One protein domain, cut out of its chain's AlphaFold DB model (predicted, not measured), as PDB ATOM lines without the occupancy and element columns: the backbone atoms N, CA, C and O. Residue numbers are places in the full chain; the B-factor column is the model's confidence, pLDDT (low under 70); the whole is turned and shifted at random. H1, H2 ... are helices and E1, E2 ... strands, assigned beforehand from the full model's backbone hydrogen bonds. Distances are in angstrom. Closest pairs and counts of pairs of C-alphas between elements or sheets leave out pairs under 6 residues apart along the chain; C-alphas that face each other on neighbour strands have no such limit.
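What this domain is: This is residues 252 to 312 of the 391 residues of an uncharacterized protein of Aspergillus tanneri (UniProt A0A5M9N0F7). One straight helix, H1, is met near its last end by the short helix H2; from there the chain folds round through H3, which comes back close to the first part of H1, and leads into the strand E1, which begins near Lys 274 of H1. Before H1, a long loop, residues 252 to 272, has its first two residues beside E1, swings round H3 and then leads into H1. The printed part has 61 residues with three named helices and one named strand, in the order H1, H2, H3, E1; the class is mixed, helices and strands, but under half of the residues are in named elements. It is compact, with a radius of gyration of the C-alphas of 11.7 A, and the C-alphas span 33 by 28 by 19 A.

How they stand to each other: Start at H1, residues 273 to 285, the longest helix. With its residues 279 to 283 alone it touches H2, residues 289 to 292; the closest C-alphas are those of Val 282 and Trp 290, 6.2 A apart. Next look at H3, residues 299 to 304: it is close to H1 but not clearly touching, the closest C-alphas, of Val 275 and Val 302, being 7.2 A apart. The lines of H1 and H3 are about perpendicular, at 78 degrees. Then find E1, residues 307 to 312, whose closest C-alpha to H1 is that of Val 307, 6.7 A from that of Lys 274. E1 pairs with no named strand, but residues 252 to 253 pair with its residues 307 to 308, antiparallel. H2 is apart from H3 and from E1, and H3 is apart from E1. In H1 and H3 every O i to N i+4 pair is within hydrogen-bond range; H2 is too short for such a pair, and its one O i to N i+3 pair is within range.

Where its parts are: Find C-alpha 273 at (8.083, -10.606, 24.318); from there H1 runs 18.3 A to C-alpha 285 at (-6.545, -17.813, 16.038). H2 covers 4.9 A and H3 covers 8.8 A from first to last C-alpha. E1 runs 15.5 A, from C-alpha 307 to C-alpha 312 at (6.765, -4.326, 8.534).

The domain as a whole: Look for the two C-alphas farthest apart at Gln 262 and Ile 312, 35.7 A from each other. The printed part has no cut. The links from H1 to H2 and from H3 to E1 are tight, and the link from H2 to H3 is short. The mean pLDDT of the printed part is 79.9; residues 257 to 270 and residue 296 are under 70.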
ATOM      1  N   GLN A 252      14.028 -13.010  15.295       90.62
ATOM      2  CA  GLN A 252      13.705 -14.153  16.137       90.62
ATOM      3  C   GLN A 252      13.592 -13.702  17.592       90.62
ATOM      4  O   GLN A 252      14.524 -13.118  18.142       90.62
ATOM      5  N   LEU A 253      12.459 -14.007  18.218       88.44
ATOM      6  CA  LEU A 253      12.244 -13.729  19.628       88.44
ATOM      7  C   LEU A 253      12.927 -14.799  20.482       88.44
ATOM      8  O   LEU A 253      12.662 -16.002  20.356       88.44
ATOM      9  N   SER A 254      13.799 -14.336  21.369       85.06
ATOM     10  CA  SER A 254      14.543 -15.178  22.298       85.06
ATOM     11  C   SER A 254      13.798 -15.333  23.618       85.06
ATOM     12  O   SER A 254      13.099 -14.432  24.081       85.06
ATOM     13  N   PHE A 255      13.968 -16.496  24.234       82.94
ATOM     14  CA  PHE A 255      13.557 -16.745  25.608       82.94
ATOM     15  C   PHE A 255      14.820 -17.091  26.387       82.94
ATOM     16  O   PHE A 255      15.446 -18.118  26.126       82.94
ATOM     17  N   GLU A 256      15.247 -16.169  27.245       71.06
ATOM     18  CA  GLU A 256      16.423 -16.342  28.090       71.06
ATOM     19  C   GLU A 256      16.039 -17.246  29.269       71.06
ATOM     20  O   GLU A 256      14.997 -17.031  29.879       71.06
ATOM     21  N   ASP A 257      16.890 -18.235  29.557       64.62
ATOM     22  CA  ASP A 257      16.758 -19.292  30.583       64.62
ATOM     23  C   ASP A 257      16.143 -20.655  30.158       64.62
ATOM     24  O   ASP A 257      15.126 -21.104  30.687       64.62
ATOM     25  N   PRO A 258      16.778 -21.388  29.217       54.06
ATOM     26  CA  PRO A 258      16.460 -22.792  28.937       54.06
ATOM     27  C   PRO A 258      17.170 -23.785  29.881       54.06
ATOM     28  O   PRO A 258      17.038 -24.994  29.701       54.06
ATOM     29  N   ALA A 259      18.003 -23.305  30.816       50.12
ATOM     30  CA  ALA A 259      19.033 -24.122  31.463       50.12
ATOM     31  C   ALA A 259      18.518 -24.975  32.632       50.12
ATOM     32  O   ALA A 259      19.181 -25.934  33.024       50.12
ATOM     33  N   HIS A 260      17.339 -24.663  33.166       56.66
ATOM     34  CA  HIS A 260      16.740 -25.417  34.257       56.66
ATOM     35  C   HIS A 260      15.322 -25.827  33.867       56.66
ATOM     36  O   HIS A 260      14.476 -24.984  33.583       56.66
ATOM     37  N   CYS A 261      15.047 -27.133  33.886       54.38
ATOM     38  CA  CYS A 261      13.704 -27.712  33.789       54.38
ATOM     39  C   CYS A 261      12.873 -27.381  35.052       54.38
ATOM     40  O   CYS A 261      12.312 -28.279  35.681       54.38
ATOM     41  N   GLN A 262      12.863 -26.121  35.489       53.53
ATOM     42  CA  GLN A 262      12.152 -25.646  36.668       53.53
ATOM     43  C   GLN A 262      10.967 -24.757  36.275       53.53
ATOM     44  O   GLN A 262      11.058 -23.943  35.363       53.53
ATOM     45  N   GLU A 263       9.870 -25.041  36.981       58.34
ATOM     46  CA  GLU A 263       8.669 -24.256  37.292       58.34
ATOM     47  C   GLU A 263       8.174 -23.212  36.276       58.34
ATOM     48  O   GLU A 263       8.796 -22.188  36.027       58.34
ATOM     49  N   GLU A 264       6.981 -23.518  35.747       64.19
ATOM     50  CA  GLU A 264       5.846 -22.601  35.563       64.19
ATOM     51  C   GLU A 264       6.184 -21.162  35.145       64.19
ATOM     52  O   GLU A 264       6.571 -20.342  35.968       64.19
ATOM     53  N   ILE A 265       5.913 -20.834  33.873       63.88
ATOM     54  CA  ILE A 265       5.851 -19.444  33.394       63.88
ATOM     55  C   ILE A 265       4.939 -18.647  34.330       63.88
ATOM     56  O   ILE A 265       3.725 -18.860  34.375       63.88
ATOM     57  N   THR A 266       5.534 -17.723  35.074       66.75
ATOM     58  CA  THR A 266       4.838 -16.850  36.019       66.75
ATOM     59  C   THR A 266       4.277 -15.618  35.304       66.75
ATOM     60  O   THR A 266       4.640 -15.305  34.171       66.75
ATOM     61  N   GLU A 267       3.426 -14.831  35.971       65.56
ATOM     62  CA  GLU A 267       2.967 -13.531  35.440       65.56
ATOM     63  C   GLU A 267       4.128 -12.575  35.104       65.56
ATOM     64  O   GLU A 267       3.997 -11.681  34.267       65.56
ATOM     65  N   LYS A 268       5.291 -12.764  35.737       66.44
ATOM     66  CA  LYS A 268       6.505 -12.005  35.438       66.44
ATOM     67  C   LYS A 268       7.053 -12.345  34.049       66.44
ATOM     68  O   LYS A 268       7.560 -11.448  33.378       66.44
ATOM     69  N   ASP A 269       6.890 -13.588  33.611       68.38
ATOM     70  CA  ASP A 269       7.342 -14.097  32.316       68.38
ATOM     71  C   ASP A 269       6.369 -13.737  31.183       68.38
ATOM     72  O   ASP A 269       6.778 -13.688  30.028       68.38
ATOM     73  N   GLU A 270       5.120 -13.348  31.487       68.75
ATOM     74  CA  GLU A 270       4.239 -12.698  30.497       68.75
ATOM     75  C   GLU A 270       4.802 -11.348  30.003       68.75
ATOM     76  O   GLU A 270       4.374 -10.850  28.961       68.75
ATOM     77  N   LYS A 271       5.784 -10.760  30.708       75.56
ATOM     78  CA  LYS A 271       6.536  -9.590  30.220       75.56
ATOM     79  C   LYS A 271       7.571  -9.951  29.153       75.56
ATOM     80  O   LYS A 271       8.065  -9.049  28.481       75.56
ATOM     81  N   ASN A 272       7.921 -11.230  29.004       86.31
ATOM     82  CA  ASN A 272       8.789 -11.676  27.925       86.31
ATOM     83  C   ASN A 272       8.042 -11.540  26.589       86.31
ATOM     84  O   ASN A 272       6.926 -12.037  26.422       86.31
ATOM     85  N   GLU A 273       8.682 -10.888  25.621       87.94
ATOM     86  CA  GLU A 273       8.083 -10.606  24.318       87.94
ATOM     87  C   GLU A 273       7.654 -11.878  23.575       87.94
ATOM     88  O   GLU A 273       6.600 -11.901  22.943       87.94
ATOM     89  N   LYS A 274       8.421 -12.968  23.694       89.19
ATOM     90  CA  LYS A 274       8.103 -14.254  23.065       89.19
ATOM     91  C   LYS A 274       6.828 -14.865  23.641       89.19
ATOM     92  O   LYS A 274       5.972 -15.323  22.887       89.19
ATOM     93  N   VAL A 275       6.682 -14.852  24.968       88.56
ATOM     94  CA  VAL A 275       5.486 -15.367  25.659       88.56
ATOM     95  C   VAL A 275       4.269 -14.515  25.303       88.56
ATOM     96  O   VAL A 275       3.210 -15.046  24.967       88.56
ATOM     97  N   TRP A 276       4.438 -13.193  25.299       88.44
ATOM     98  CA  TRP A 276       3.402 -12.263  24.868       88.44
ATOM     99  C   TRP A 276       2.972 -12.506  23.413       88.44
ATOM    100  O   TRP A 276       1.774 -12.563  23.124       88.44
ATOM    101  N   ALA A 277       3.926 -12.713  22.500       90.94
ATOM    102  CA  ALA A 277       3.649 -12.983  21.093       90.94
ATOM    103  C   ALA A 277       2.885 -14.301  20.906       90.94
ATOM    104  O   ALA A 277       1.880 -14.328  20.199       90.94
ATOM    105  N   LEU A 278       3.289 -15.375  21.595       90.56
ATOM    106  CA  LEU A 278       2.571 -16.655  21.579       90.56
ATOM    107  C   LEU A 278       1.124 -16.502  22.060       90.56
ATOM    108  O   LEU A 278       0.204 -16.988  21.400       90.56
ATOM    109  N   LYS A 279       0.906 -15.762  23.155       88.44
ATOM    110  CA  LYS A 279      -0.437 -15.436  23.654       88.44
ATOM    111  C   LYS A 279      -1.267 -14.724  22.589       88.44
ATOM    112  O   LYS A 279      -2.409 -15.109  22.357       88.44
ATOM    113  N   LYS A 280      -0.697 -13.730  21.902       89.94
ATOM    114  CA  LYS A 280      -1.388 -12.996  20.829       89.94
ATOM    115  C   LYS A 280      -1.693 -13.852  19.606       89.94
ATOM    116  O   LYS A 280      -2.792 -13.732  19.074       89.94
ATOM    117  N   ILE A 281      -0.785 -14.740  19.208       90.50
ATOM    118  CA  ILE A 281      -1.016 -15.690  18.112       90.50
ATOM    119  C   ILE A 281      -2.191 -16.611  18.462       90.50
ATOM    120  O   ILE A 281      -3.159 -16.688  17.706       90.50
ATOM    121  N   VAL A 282      -2.159 -17.248  19.638       89.62
ATOM    122  CA  VAL A 282      -3.228 -18.158  20.077       89.62
ATOM    123  C   VAL A 282      -4.560 -17.422  20.197       89.62
ATOM    124  O   VAL A 282      -5.554 -17.894  19.658       89.62
ATOM    125  N   GLN A 283      -4.583 -16.249  20.836       87.06
ATOM    126  CA  GLN A 283      -5.800 -15.442  20.981       87.06
ATOM    127  C   GLN A 283      -6.353 -14.951  19.634       87.06
ATOM    128  O   GLN A 283      -7.568 -14.854  19.484       87.06
ATOM    129  N   GLY A 284      -5.488 -14.646  18.661       86.00
ATOM    130  CA  GLY A 284      -5.904 -14.255  17.312       86.00
ATOM    131  C   GLY A 284      -6.538 -15.411  16.538       86.00
ATOM    132  O   GLY A 284      -7.548 -15.237  15.856       86.00
ATOM    133  N   MET A 285      -5.995 -16.621  16.686       86.81
ATOM    134  CA  MET A 285      -6.545 -17.813  16.038       86.81
ATOM    135  C   MET A 285      -7.836 -18.286  16.718       86.81
ATOM    136  O   MET A 285      -8.860 -18.469  16.048       86.81
ATOM    137  N   LEU A 286      -7.781 -18.455  18.041       88.00
ATOM    138  CA  LEU A 286      -8.822 -19.004  18.905       88.00
ATOM    139  C   LEU A 286      -8.958 -18.133  20.176       88.00
ATOM    140  O   LEU A 286      -8.254 -18.348  21.168       88.00
ATOM    141  N   PRO A 287      -9.858 -17.135  20.166       85.12
ATOM    142  CA  PRO A 287     -10.096 -16.259  21.308       85.12
ATOM    143  C   PRO A 287     -10.436 -17.026  22.591       85.12
ATOM    144  O   PRO A 287     -11.259 -17.938  22.582       85.12
ATOM    145  N   GLY A 288      -9.804 -16.639  23.702       84.44
ATOM    146  CA  GLY A 288      -9.991 -17.272  25.013       84.44
ATOM    147  C   GLY A 288      -9.292 -18.625  25.181       84.44
ATOM    148  O   GLY A 288      -9.301 -19.185  26.276       84.44
ATOM    149  N   GLN A 289      -8.663 -19.167  24.132       87.88
ATOM    150  CA  GLN A 289      -8.026 -20.480  24.217       87.88
ATOM    151  C   GLN A 289      -6.767 -20.457  25.091       87.88
ATOM    152  O   GLN A 289      -6.512 -21.431  25.787       87.88
ATOM    153  N   TRP A 290      -6.014 -19.351  25.116       86.12
ATOM    154  CA  TRP A 290      -4.796 -19.218  25.930       86.12
ATOM    155  C   TRP A 290      -5.057 -19.349  27.438       86.12
ATOM    156  O   TRP A 290      -4.231 -19.847  28.207       86.12
ATOM    157  N   GLU A 291      -6.209 -18.871  27.892       85.00
ATOM    158  CA  GLU A 291      -6.640 -18.967  29.283       85.00
ATOM    159  C   GLU A 291      -7.160 -20.374  29.617       85.00
ATOM    160  O   GLU A 291      -7.036 -20.811  30.758       85.00
ATOM    161  N   ASN A 292      -7.678 -21.091  28.613       85.50
ATOM    162  CA  ASN A 292      -8.233 -22.442  28.730       85.50
ATOM    163  C   ASN A 292      -7.232 -23.565  28.392       85.50
ATOM    164  O   ASN A 292      -7.597 -24.742  28.403       85.50
ATOM    165  N   THR A 293      -5.979 -23.239  28.077       84.25
ATOM    166  CA  THR A 293      -4.913 -24.227  27.879       84.25
ATOM    167  C   THR A 293      -4.271 -24.649  29.207       84.25
ATOM    168  O   THR A 293      -4.365 -23.963  30.223       84.25
ATOM    169  N   ARG A 294      -3.637 -25.831  29.217       84.12
ATOM    170  CA  ARG A 294      -3.036 -26.451  30.412       84.12
ATOM    171  C   ARG A 294      -2.022 -25.518  31.081       84.12
ATOM    172  O   ARG A 294      -0.962 -25.290  30.515       84.12
ATOM    173  N   ARG A 295      -2.277 -25.094  32.320       77.25
ATOM    174  CA  ARG A 295      -1.293 -24.398  33.165       77.25
ATOM    175  C   ARG A 295      -0.715 -25.341  34.230       77.25
ATOM    176  O   ARG A 295      -1.472 -26.173  34.735       77.25
ATOM    177  N   PRO A 296       0.581 -25.240  34.572       67.94
ATOM    178  CA  PRO A 296       1.622 -24.431  33.920       67.94
ATOM    179  C   PRO A 296       2.063 -24.906  32.538       67.94
ATOM    180  O   PRO A 296       2.206 -26.109  32.314       67.94
ATOM    181  N   TYR A 297       2.433 -23.973  31.658       75.56
ATOM    182  CA  TYR A 297       3.303 -24.292  30.517       75.56
ATOM    183  C   TYR A 297       4.756 -24.388  30.996       75.56
ATOM    184  O   TYR A 297       5.163 -23.655  31.900       75.56
ATOM    185  N   LYS A 298       5.536 -25.296  30.407       77.81
ATOM    186  CA  LYS A 298       6.951 -25.482  30.751       77.81
ATOM    187  C   LYS A 298       7.807 -24.467  29.993       77.81
ATOM    188  O   LYS A 298       7.606 -24.271  28.796       77.81
ATOM    189  N   ASN A 299       8.829 -23.913  30.644       78.81
ATOM    190  CA  ASN A 299       9.797 -23.008  30.005       78.81
ATOM    191  C   ASN A 299      10.452 -23.639  28.765       78.81
ATOM    192  O   ASN A 299      10.630 -22.980  27.743       78.81
ATOM    193  N   GLU A 300      10.703 -24.949  28.799       79.75
ATOM    194  CA  GLU A 300      11.192 -25.703  27.640       79.75
ATOM    195  C   GLU A 300      10.241 -25.692  26.436       79.75
ATOM    196  O   GLU A 300      10.709 -25.663  25.298       79.75
ATOM    197  N   GLU A 301       8.922 -25.735  26.658       83.62
ATOM    198  CA  GLU A 301       7.935 -25.705  25.571       83.62
ATOM    199  C   GLU A 301       8.034 -24.367  24.828       83.62
ATOM    200  O   GLU A 301       8.065 -24.338  23.599       83.62
ATOM    201  N   VAL A 302       8.192 -23.264  25.565       84.75
ATOM    202  CA  VAL A 302       8.387 -21.933  24.978       84.75
ATOM    203  C   VAL A 302       9.772 -21.783  24.358       84.75
ATOM    204  O   VAL A 302       9.892 -21.190  23.286       84.75
ATOM    205  N   ALA A 303      10.824 -22.322  24.972       83.38
ATOM    206  CA  ALA A 303      12.184 -22.237  24.444       83.38
ATOM    207  C   ALA A 303      12.318 -22.921  23.071       83.38
ATOM    208  O   ALA A 303      12.930 -22.347  22.171       83.38
ATOM    209  N   ARG A 304      11.688 -24.091  22.886       86.38
ATOM    210  CA  ARG A 304      11.774 -24.908  21.658       86.38
ATOM    211  C   ARG A 304      11.019 -24.334  20.457       86.38
ATOM    212  O   ARG A 304      11.342 -24.676  19.325       86.38
ATOM    213  N   VAL A 305      10.014 -23.486  20.675       88.50
ATOM    214  CA  VAL A 305       9.241 -22.884  19.578       88.50
ATOM    215  C   VAL A 305       9.974 -21.657  19.047       88.50
ATOM    216  O   VAL A 305      10.259 -20.728  19.801       88.50
ATOM    217  N   HIS A 306      10.260 -21.604  17.749       90.00
ATOM    218  CA  HIS A 306      10.771 -20.387  17.118       90.00
ATOM    219  C   HIS A 306       9.615 -19.433  16.818       90.00
ATOM    220  O   HIS A 306       8.640 -19.813  16.175       90.00
ATOM    221  N   VAL A 307       9.727 -18.191  17.285       90.62
ATOM    222  CA  VAL A 307       8.743 -17.135  17.025       90.62
ATOM    223  C   VAL A 307       9.457 -16.002  16.312       90.62
ATOM    224  O   VAL A 307      10.506 -15.546  16.773       90.62
ATOM    225  N   LEU A 308       8.897 -15.570  15.187       92.38
ATOM    226  CA  LEU A 308       9.427 -14.481  14.378       92.38
ATOM    227  C   LEU A 308       8.512 -13.263  14.518       92.38
ATOM    228  O   LEU A 308       7.307 -13.363  14.293       92.38
ATOM    229  N   ARG A 309       9.092 -12.116  14.868       90.75
ATOM    230  CA  ARG A 309       8.457 -10.802  14.750       90.75
ATOM    231  C   ARG A 309       8.939 -10.166  13.457       90.75
ATOM    232  O   ARG A 309      10.142 -10.097  13.236       90.75
ATOM    233  N   VAL A 310       8.024  -9.706  12.614       89.81
ATOM    234  CA  VAL A 310       8.379  -8.976  11.392       89.81
ATOM    235  C   VAL A 310       8.059  -7.506  11.602       89.81
ATOM    236  O   VAL A 310       6.900  -7.148  11.802       89.81
ATOM    237  N   ASP A 311       9.085  -6.664  11.547       88.19
ATOM    238  CA  ASP A 311       8.929  -5.214  11.574       88.19
ATOM    239  C   ASP A 311       8.612  -4.752  10.143       88.19
ATOM    240  O   ASP A 311       9.491  -4.648   9.285       88.19
ATOM    241  N   ILE A 312       7.316  -4.579   9.872       89.00
ATOM    242  CA  ILE A 312       6.765  -4.326   8.534       89.00
ATOM    243  C   ILE A 312       7.088  -2.896   8.084       89.00
ATOM    244  O   ILE A 312       6.750  -1.932   8.771       89.00
TER     245      ILE A 312